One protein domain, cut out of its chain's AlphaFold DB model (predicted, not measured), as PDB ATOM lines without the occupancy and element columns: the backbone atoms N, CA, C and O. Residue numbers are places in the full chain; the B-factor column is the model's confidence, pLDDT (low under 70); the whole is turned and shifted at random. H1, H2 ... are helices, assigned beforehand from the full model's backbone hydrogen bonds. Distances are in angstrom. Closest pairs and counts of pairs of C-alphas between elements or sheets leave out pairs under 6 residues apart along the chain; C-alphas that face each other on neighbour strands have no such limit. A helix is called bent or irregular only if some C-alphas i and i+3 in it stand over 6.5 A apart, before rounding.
ATOM      1  N   GLU A  10     -54.661 -18.366 -43.665       65.69
ATOM      2  CA  GLU A  10     -53.379 -18.858 -44.176       65.69
ATOM      3  C   GLU A  10     -52.229 -18.644 -43.176       65.69
ATOM      4  O   GLU A  10     -51.501 -19.588 -42.880       65.69
ATOM      5  N   GLU A  11     -52.107 -17.452 -42.577       71.38
ATOM      6  CA  GLU A  11     -51.097 -17.163 -41.547       71.38
ATOM      7  C   GLU A  11     -51.328 -18.001 -40.266       71.38
ATOM      8  O   GLU A  11     -50.364 -18.371 -39.593       71.38
ATOM      9  N   ILE A  12     -52.580 -18.340 -39.918       73.62
ATOM     10  CA  ILE A  12     -52.895 -19.194 -38.750       73.62
ATOM     11  C   ILE A  12     -52.419 -20.629 -39.003       73.62
ATOM     12  O   ILE A  12     -51.793 -21.238 -38.132       73.62
ATOM     13  N   ILE A  13     -52.691 -21.158 -40.199       74.81
ATOM     14  CA  ILE A  13     -52.256 -22.500 -40.611       74.81
ATOM     15  C   ILE A  13     -50.727 -22.573 -40.650       74.81
ATOM     16  O   ILE A  13     -50.148 -23.538 -40.154       74.81
ATOM     17  N   GLU A  14     -50.062 -21.544 -41.182       74.12
ATOM     18  CA  GLU A  14     -48.600 -21.481 -41.227       74.12
ATOM     19  C   GLU A  14     -47.984 -21.450 -39.821       74.12
ATOM     20  O   GLU A  14     -47.036 -22.186 -39.538       74.12
ATOM     21  N   GLN A  15     -48.549 -20.657 -38.904       74.19
ATOM     22  CA  GLN A  15     -48.095 -20.621 -37.513       74.19
ATOM     23  C   GLN A  15     -48.284 -21.959 -36.800       74.19
ATOM     24  O   GLN A  15     -47.422 -22.353 -36.014       74.19
ATOM     25  N   GLU A  16     -49.385 -22.662 -37.051       74.81
ATOM     26  CA  GLU A  16     -49.631 -23.961 -36.430       74.81
ATOM     27  C   GLU A  16     -48.718 -25.049 -37.005       74.81
ATOM     28  O   GLU A  16     -48.142 -25.830 -36.250       74.81
ATOM     29  N   CYS A  17     -48.493 -25.046 -38.321       73.94
ATOM     30  CA  CYS A  17     -47.508 -25.910 -38.969       73.94
ATOM     31  C   CYS A  17     -46.109 -25.683 -38.378       73.94
ATOM     32  O   CYS A  17     -45.430 -26.626 -37.972       73.94
ATOM     33  N   LYS A  18     -45.713 -24.415 -38.217       79.88
ATOM     34  CA  LYS A  18     -44.435 -24.053 -37.602       79.88
ATOM     35  C   LYS A  18     -44.307 -24.587 -36.174       79.88
ATOM     36  O   LYS A  18     -43.283 -25.178 -35.848       79.88
ATOM     37  N   LYS A  19     -45.340 -24.436 -35.339       79.44
ATOM     38  CA  LYS A  19     -45.341 -24.978 -33.966       79.44
ATOM     39  C   LYS A  19     -45.231 -26.501 -33.942       79.44
ATOM     40  O   LYS A  19     -44.552 -27.046 -33.076       79.44
ATOM     41  N   GLN A  20     -45.897 -27.195 -34.865       76.19
ATOM     42  CA  GLN A  20     -45.798 -28.651 -34.971       76.19
ATOM     43  C   GLN A  20     -44.382 -29.091 -35.362       76.19
ATOM     44  O   GLN A  20     -43.844 -30.007 -34.741       76.19
ATOM     45  N   ILE A  21     -43.746 -28.395 -36.309       81.50
ATOM     46  CA  ILE A  21     -42.352 -28.643 -36.705       81.50
ATOM     47  C   ILE A  21     -41.386 -28.362 -35.546       81.50
ATOM     48  O   ILE A  21     -40.500 -29.175 -35.280       81.50
ATOM     49  N   GLU A  22     -41.563 -27.253 -34.821       81.38
ATOM     50  CA  GLU A  22     -40.768 -26.932 -33.625       81.38
ATOM     51  C   GLU A  22     -40.902 -28.046 -32.577       81.38
ATOM     52  O   GLU A  22     -39.902 -28.578 -32.100       81.38
ATOM     53  N   ARG A  23     -42.132 -28.497 -32.305       83.19
ATOM     54  CA  ARG A  23     -42.393 -29.593 -31.364       83.19
ATOM     55  C   ARG A  23     -41.775 -30.921 -31.811       83.19
ATOM     56  O   ARG A  23     -41.265 -31.660 -30.970       83.19
ATOM     57  N   LEU A  24     -41.836 -31.243 -33.102       84.69
ATOM     58  CA  LEU A  24     -41.214 -32.443 -33.667       84.69
ATOM     59  C   LEU A  24     -39.688 -32.391 -33.527       84.69
ATOM     60  O   LEU A  24     -39.060 -33.383 -33.150       84.69
ATOM     61  N   THR A  25     -39.101 -31.223 -33.776       86.81
ATOM     62  CA  THR A  25     -37.660 -30.989 -33.632       86.81
ATOM     63  C   THR A  25     -37.232 -31.156 -32.175       86.81
ATOM     64  O   THR A  25     -36.332 -31.941 -31.892       86.81
ATOM     65  N   ASP A  26     -37.957 -30.547 -31.235       87.06
ATOM     66  CA  ASP A  26     -37.690 -30.675 -29.798       87.06
ATOM     67  C   ASP A  26     -37.756 -32.131 -29.305       87.06
ATOM     68  O   ASP A  26     -37.016 -32.539 -28.404       87.06
ATOM     69  N   LEU A  27     -38.690 -32.925 -29.839       84.44
ATOM     70  CA  LEU A  27     -38.802 -34.351 -29.519       84.44
ATOM     71  C   LEU A  27     -37.632 -35.150 -30.099       84.44
ATOM     72  O   LEU A  27     -37.093 -36.018 -29.412       84.44
ATOM     73  N   SER A  28     -37.214 -34.820 -31.320       83.19
ATOM     74  CA  SER A  28     -36.058 -35.438 -31.977       83.19
ATOM     75  C   SER A  28     -34.770 -35.159 -31.200       83.19
ATOM     76  O   SER A  28     -34.010 -36.084 -30.919       83.19
ATOM     77  N   ASP A  29     -34.573 -33.923 -30.736       87.06
ATOM     78  CA  ASP A  29     -33.433 -33.537 -29.896       87.06
ATOM     79  C   ASP A  29     -33.383 -34.330 -28.585       87.06
ATOM     80  O   ASP A  29     -32.324 -34.806 -28.166       87.06
ATOM     81  N   LYS A  30     -34.539 -34.540 -27.943       85.75
ATOM     82  CA  LYS A  30     -34.634 -35.380 -26.738       85.75
ATOM     83  C   LYS A  30     -34.280 -36.831 -27.033       85.75
ATOM     84  O   LYS A  30     -33.592 -37.462 -26.237       85.75
ATOM     85  N   MET A  31     -34.733 -37.357 -28.163       82.00
ATOM     86  CA  MET A  31     -34.454 -38.727 -28.576       82.00
ATOM     87  C   MET A  31     -32.958 -38.928 -28.879       82.00
ATOM     88  O   MET A  31     -32.365 -39.900 -28.408       82.00
ATOM     89  N   MET A  32     -32.309 -37.949 -29.515       83.06
ATOM     90  CA  MET A  32     -30.851 -37.925 -29.680       83.06
ATOM     91  C   MET A  32     -30.113 -37.852 -28.338       83.06
ATOM     92  O   MET A  32     -29.129 -38.563 -28.142       83.06
ATOM     93  N   ALA A  33     -30.599 -37.052 -27.382       81.94
ATOM     94  CA  ALA A  33     -30.015 -36.971 -26.040       81.94
ATOM     95  C   ALA A  33     -30.096 -38.303 -25.268       81.94
ATOM     96  O   ALA A  33     -29.236 -38.587 -24.435       81.94
ATOM     97  N   LEU A  34     -31.098 -39.134 -25.572       76.25
ATOM     98  CA  LEU A  34     -31.241 -40.500 -25.055       76.25
ATOM     99  C   LEU A  34     -30.336 -41.519 -25.777       76.25
ATOM    100  O   LEU A  34     -30.310 -42.686 -25.397       76.25
ATOM    101  N   GLY A  35     -29.563 -41.091 -26.782       79.44
ATOM    102  CA  GLY A  35     -28.636 -41.936 -27.539       79.44
ATOM    103  C   GLY A  35     -29.237 -42.571 -28.795       79.44
ATOM    104  O   GLY A  35     -28.589 -43.408 -29.425       79.44
ATOM    105  N   HIS A  36     -30.452 -42.181 -29.185       76.19
ATOM    106  CA  HIS A  36     -31.083 -42.627 -30.424       76.19
ATOM    107  C   HIS A  36     -30.769 -41.631 -31.544       76.19
ATOM    108  O   HIS A  36     -31.446 -40.622 -31.692       76.19
ATOM    109  N   PHE A  37     -29.721 -41.898 -32.324       82.19
ATOM    110  CA  PHE A  37     -29.254 -40.983 -33.379       82.19
ATOM    111  C   PHE A  37     -29.920 -41.210 -34.740       82.19
ATOM    112  O   PHE A  37     -29.945 -40.303 -35.564       82.19
ATOM    113  N   ASN A  38     -30.506 -42.387 -34.960       80.81
ATOM    114  CA  ASN A  38     -31.116 -42.761 -36.237       80.81
ATOM    115  C   ASN A  38     -32.564 -42.255 -36.381       80.81
ATOM    116  O   ASN A  38     -33.317 -42.794 -37.176       80.81
ATOM    117  N   VAL A  39     -32.980 -41.234 -35.621       78.19
ATOM    118  CA  VAL A  39     -34.380 -40.755 -35.567       78.19
ATOM    119  C   VAL A  39     -34.947 -40.396 -36.943       78.19
ATOM    120  O   VAL A  39     -36.146 -40.514 -37.161       78.19
ATOM    121  N   TYR A  40     -34.086 -39.944 -37.856       77.38
ATOM    122  CA  TYR A  40     -34.473 -39.509 -39.199       77.38
ATOM    123  C   TYR A  40     -34.493 -40.638 -40.235       77.38
ATOM    124  O   TYR A  40     -35.149 -40.492 -41.263       77.38
ATOM    125  N   ASP A  41     -33.783 -41.734 -39.968       79.62
ATOM    126  CA  ASP A  41     -33.659 -42.875 -40.881       79.62
ATOM    127  C   ASP A  41     -34.549 -44.051 -40.449       79.62
ATOM    128  O   ASP A  41     -34.993 -44.840 -41.284       79.62
ATOM    129  N   ASP A  42     -34.798 -44.182 -39.143       77.94
ATOM    130  CA  ASP A  42     -35.589 -45.265 -38.574       77.94
ATOM    131  C   ASP A  42     -37.072 -45.096 -38.931       77.94
ATOM    132  O   ASP A  42     -37.668 -44.024 -38.794       77.94
ATOM    133  N   THR A  43     -37.709 -46.199 -39.320       78.75
ATOM    134  CA  THR A  43     -39.161 -46.237 -39.492       78.75
ATOM    135  C   THR A  43     -39.863 -46.142 -38.141       78.75
ATOM    136  O   THR A  43     -39.311 -46.471 -37.084       78.75
ATOM    137  N   TRP A  44     -41.131 -45.739 -38.159       76.81
ATOM    138  CA  TRP A  44     -41.940 -45.613 -36.949       76.81
ATOM    139  C   TRP A  44     -41.967 -46.914 -36.112       76.81
ATOM    140  O   TRP A  44     -41.827 -46.873 -34.885       76.81
ATOM    141  N   GLU A  45     -42.043 -48.083 -36.755       78.62
ATOM    142  CA  GLU A  45     -42.029 -49.389 -36.086       78.62
ATOM    143  C   GLU A  45     -40.690 -49.661 -35.397       78.62
ATOM    144  O   GLU A  45     -40.651 -50.253 -34.315       78.62
ATOM    145  N   GLN A  46     -39.583 -49.249 -36.023       76.62
ATOM    146  CA  GLN A  46     -38.239 -49.406 -35.471       76.62
ATOM    147  C   GLN A  46     -38.074 -48.538 -34.226       76.62
ATOM    148  O   GLN A  46     -37.621 -49.038 -33.193       76.62
ATOM    149  N   ILE A  47     -38.535 -47.285 -34.285       80.38
ATOM    150  CA  ILE A  47     -38.547 -46.366 -33.144       80.38
ATOM    151  C   ILE A  47     -39.390 -46.950 -32.007       80.38
ATOM    152  O   ILE A  47     -38.900 -47.077 -30.884       80.38
ATOM    153  N   LEU A  48     -40.622 -47.391 -32.281       79.56
ATOM    154  CA  LEU A  48     -41.492 -47.965 -31.255       79.56
ATOM    155  C   LEU A  48     -40.890 -49.234 -30.637       79.56
ATOM    156  O   LEU A  48     -40.900 -49.397 -29.417       79.56
ATOM    157  N   ARG A  49     -40.346 -50.138 -31.458       77.81
ATOM    158  CA  ARG A  49     -39.713 -51.373 -30.982       77.81
ATOM    159  C   ARG A  49     -38.496 -51.081 -30.111       77.81
ATOM    160  O   ARG A  49     -38.293 -51.765 -29.110       77.81
ATOM    161  N   ASN A  50     -37.706 -50.075 -30.477       75.25
ATOM    162  CA  ASN A  50     -36.578 -49.617 -29.678       75.25
ATOM    163  C   ASN A  50     -37.066 -49.048 -28.335       75.25
ATOM    164  O   ASN A  50     -36.589 -49.491 -27.298       75.25
ATOM    165  N   LEU A  51     -38.079 -48.178 -28.327       78.31
ATOM    166  CA  LEU A  51     -38.645 -47.605 -27.096       78.31
ATOM    167  C   LEU A  51     -39.261 -48.658 -26.160       78.31
ATOM    168  O   LEU A  51     -39.105 -48.559 -24.942       78.31
ATOM    169  N   LYS A  52     -39.918 -49.683 -26.720       79.69
ATOM    170  CA  LYS A  52     -40.435 -50.834 -25.962       79.69
ATOM    171  C   LYS A  52     -39.303 -51.681 -25.383       79.69
ATOM    172  O   LYS A  52     -39.360 -52.060 -24.218       79.69
ATOM    173  N   ARG A  53     -38.245 -51.940 -26.163       76.88
ATOM    174  CA  ARG A  53     -37.065 -52.698 -25.705       76.88
ATOM    175  C   ARG A  53     -36.337 -51.996 -24.557       76.88
ATOM    176  O   ARG A  53     -35.903 -52.668 -23.630       76.88
ATOM    177  N   GLU A  54     -36.219 -50.672 -24.618       74.19
ATOM    178  CA  GLU A  54     -35.607 -49.858 -23.557       74.19
ATOM    179  C   GLU A  54     -36.533 -49.669 -22.337       74.19
ATOM    180  O   GLU A  54     -36.121 -49.107 -21.324       74.19
ATOM    181  N   GLY A  55     -37.792 -50.124 -22.407       73.12
ATOM    182  CA  GLY A  55     -38.761 -50.020 -21.313       73.12
ATOM    183  C   GLY A  55     -39.243 -48.593 -21.022       73.12
ATOM    184  O   GLY A  55     -39.855 -48.357 -19.983       73.12
ATOM    185  N   ILE A  56     -38.978 -47.639 -21.924       75.44
ATOM    186  CA  ILE A  56     -39.447 -46.245 -21.819       75.44
ATOM    187  C   ILE A  56     -40.964 -46.184 -22.035       75.44
ATOM    188  O   ILE A  56     -41.661 -45.368 -21.433       75.44
ATOM    189  N   VAL A  57     -41.468 -47.069 -22.895       76.12
ATOM    190  CA  VAL A  57     -42.880 -47.195 -23.245       76.12
ATOM    191  C   VAL A  57     -43.351 -48.610 -22.883       76.12
ATOM    192  O   VAL A  57     -42.640 -49.568 -23.199       76.12
ATOM    193  N   PRO A  58     -44.525 -48.775 -22.241       72.62
ATOM    194  CA  PRO A  58     -45.091 -50.095 -21.969       72.62
ATOM    195  C   PRO A  58     -45.237 -50.943 -23.239       72.62
ATOM    196  O   PRO A  58     -45.538 -50.429 -24.317       72.62
ATOM    197  N   GLU A  59     -45.072 -52.259 -23.115       64.44
ATOM    198  CA  GLU A  59     -45.184 -53.176 -24.258       64.44
ATOM    199  C   GLU A  59     -46.590 -53.158 -24.883       64.44
ATOM    200  O   GLU A  59     -46.719 -53.190 -26.110       64.44
ATOM    201  N   ASP A  60     -47.614 -52.954 -24.052       69.50
ATOM    202  CA  ASP A  60     -49.024 -52.821 -24.441       69.50
ATOM    203  C   ASP A  60     -49.427 -51.390 -24.824       69.50
ATOM    204  O   ASP A  60     -50.601 -51.115 -25.063       69.50
ATOM    205  N   TRP A  61     -48.480 -50.446 -24.862       74.50
ATOM    206  CA  TRP A  61     -48.810 -49.070 -25.207       74.50
ATOM    207  C   TRP A  61     -49.283 -48.985 -26.656       74.50
ATOM    208  O   TRP A  61     -48.556 -49.332 -27.599       74.50
ATOM    209  N   VAL A  62     -50.501 -48.478 -26.801       64.62
ATOM    210  CA  VAL A  62     -51.110 -48.086 -28.062       64.62
ATOM    211  C   VAL A  62     -51.267 -46.565 -28.059       64.62
ATOM    212  O   VAL A  62     -51.627 -45.986 -27.032       64.62
ATOM    213  N   PRO A  63     -50.959 -45.874 -29.166       64.06
ATOM    214  CA  PRO A  63     -51.226 -44.449 -29.238       64.06
ATOM    215  C   PRO A  63     -52.727 -44.180 -29.070       64.06
ATOM    216  O   PRO A  63     -53.557 -44.918 -29.597       64.06
ATOM    217  N   SER A  64     -53.078 -43.104 -28.360       52.78
ATOM    218  CA  SER A  64     -54.468 -42.747 -28.017       52.78
ATOM    219  C   SER A  64     -55.396 -42.588 -29.229       52.78
ATOM    220  O   SER A  64     -56.609 -42.656 -29.091       52.78
ATOM    221  N   SER A  65     -54.833 -42.434 -30.427       52.22
ATOM    222  CA  SER A  65     -55.551 -42.478 -31.699       52.22
ATOM    223  C   SER A  65     -56.257 -43.805 -31.997       52.22
ATOM    224  O   SER A  65     -57.218 -43.827 -32.762       52.22
ATOM    225  N   ILE A  66     -55.787 -44.901 -31.403       51.66
ATOM    226  CA  ILE A  66     -56.333 -46.249 -31.586       51.66
ATOM    227  C   ILE A  66     -57.393 -46.571 -30.524       51.66
ATOM    228  O   ILE A  66     -58.291 -47.361 -30.797       51.66
ATOM    229  N   GLU A  67     -57.338 -45.953 -29.339       48.56
ATOM    230  CA  GLU A  67     -58.252 -46.280 -28.232       48.56
ATOM    231  C   GLU A  67     -59.703 -45.829 -28.482       48.56
ATOM    232  O   GLU A  67     -60.626 -46.523 -28.060       48.56
ATOM    233  N   GLU A  68     -59.942 -44.739 -29.224       49.19
ATOM    234  CA  GLU A  68     -61.307 -44.242 -29.493       49.19
ATOM    235  C   GLU A  68     -62.154 -45.155 -30.403       49.19
ATOM    236  O   GLU A  68     -63.371 -45.000 -30.453       49.19
ATOM    237  N   ASN A  69     -61.554 -46.133 -31.091       47.78
ATOM    238  CA  ASN A  69     -62.265 -47.022 -32.023       47.78
ATOM    239  C   ASN A  69     -62.582 -48.417 -31.447       47.78
ATOM    240  O   ASN A  69     -63.007 -49.301 -32.192       47.78
ATOM    241  N   VAL A  70     -62.381 -48.641 -30.143       48.25
ATOM    242  CA  VAL A  70     -62.540 -49.968 -29.516       48.25
ATOM    243  C   VAL A  70     -63.755 -50.024 -28.585       48.25
ATOM    244  O   VAL A  70     -63.658 -50.446 -27.436       48.25
TER     245      VAL A  70
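Overview. This is residues 10 to 70 of the 160 residues of the protein "GYF domain-containing protein" of Rhizophagus irregularis (UniProt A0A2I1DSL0). A long straight helix, H1, sticks out with residues 10 to 26 from a small body that holds the rest of H1, the loop after it and the shorter helix H2; a tail, residues 62 to 70 with the tiny helix H3, sticks out too. The 61 printed residues, with helices H1, H2 and H3 in that order and no named strand, are all helix in class. The whole is loose, with a radius of gyration of the C-alphas of 14.5 A, and flat, spanning 41 by 35 by 17 A.

Arrangement. H1, residues 10 to 33, is apart from H2, residues 44 to 53. H3, residues 64 to 67, is apart from both. In H1 and H2 every O i to N i+4 pair is within hydrogen-bond range; H3 is too short for such a pair, and its one O i to N i+3 pair is within range.

Along the chain. H1 begins at C-alpha 10 (-53.379, -18.858, -44.176) and is 34.7 A long. H2 measures 14.2 A. H3 ends at C-alpha 67 (-58.252, -46.280, -28.232).

Size, cuts and confidence. The C-alphas farthest apart, Glu 10 and Arg 53, are 41.9 A apart. The printed part has no cut, and both links are short. Residues 10, 59 to 60 and 62 to 70 have pLDDT under 70.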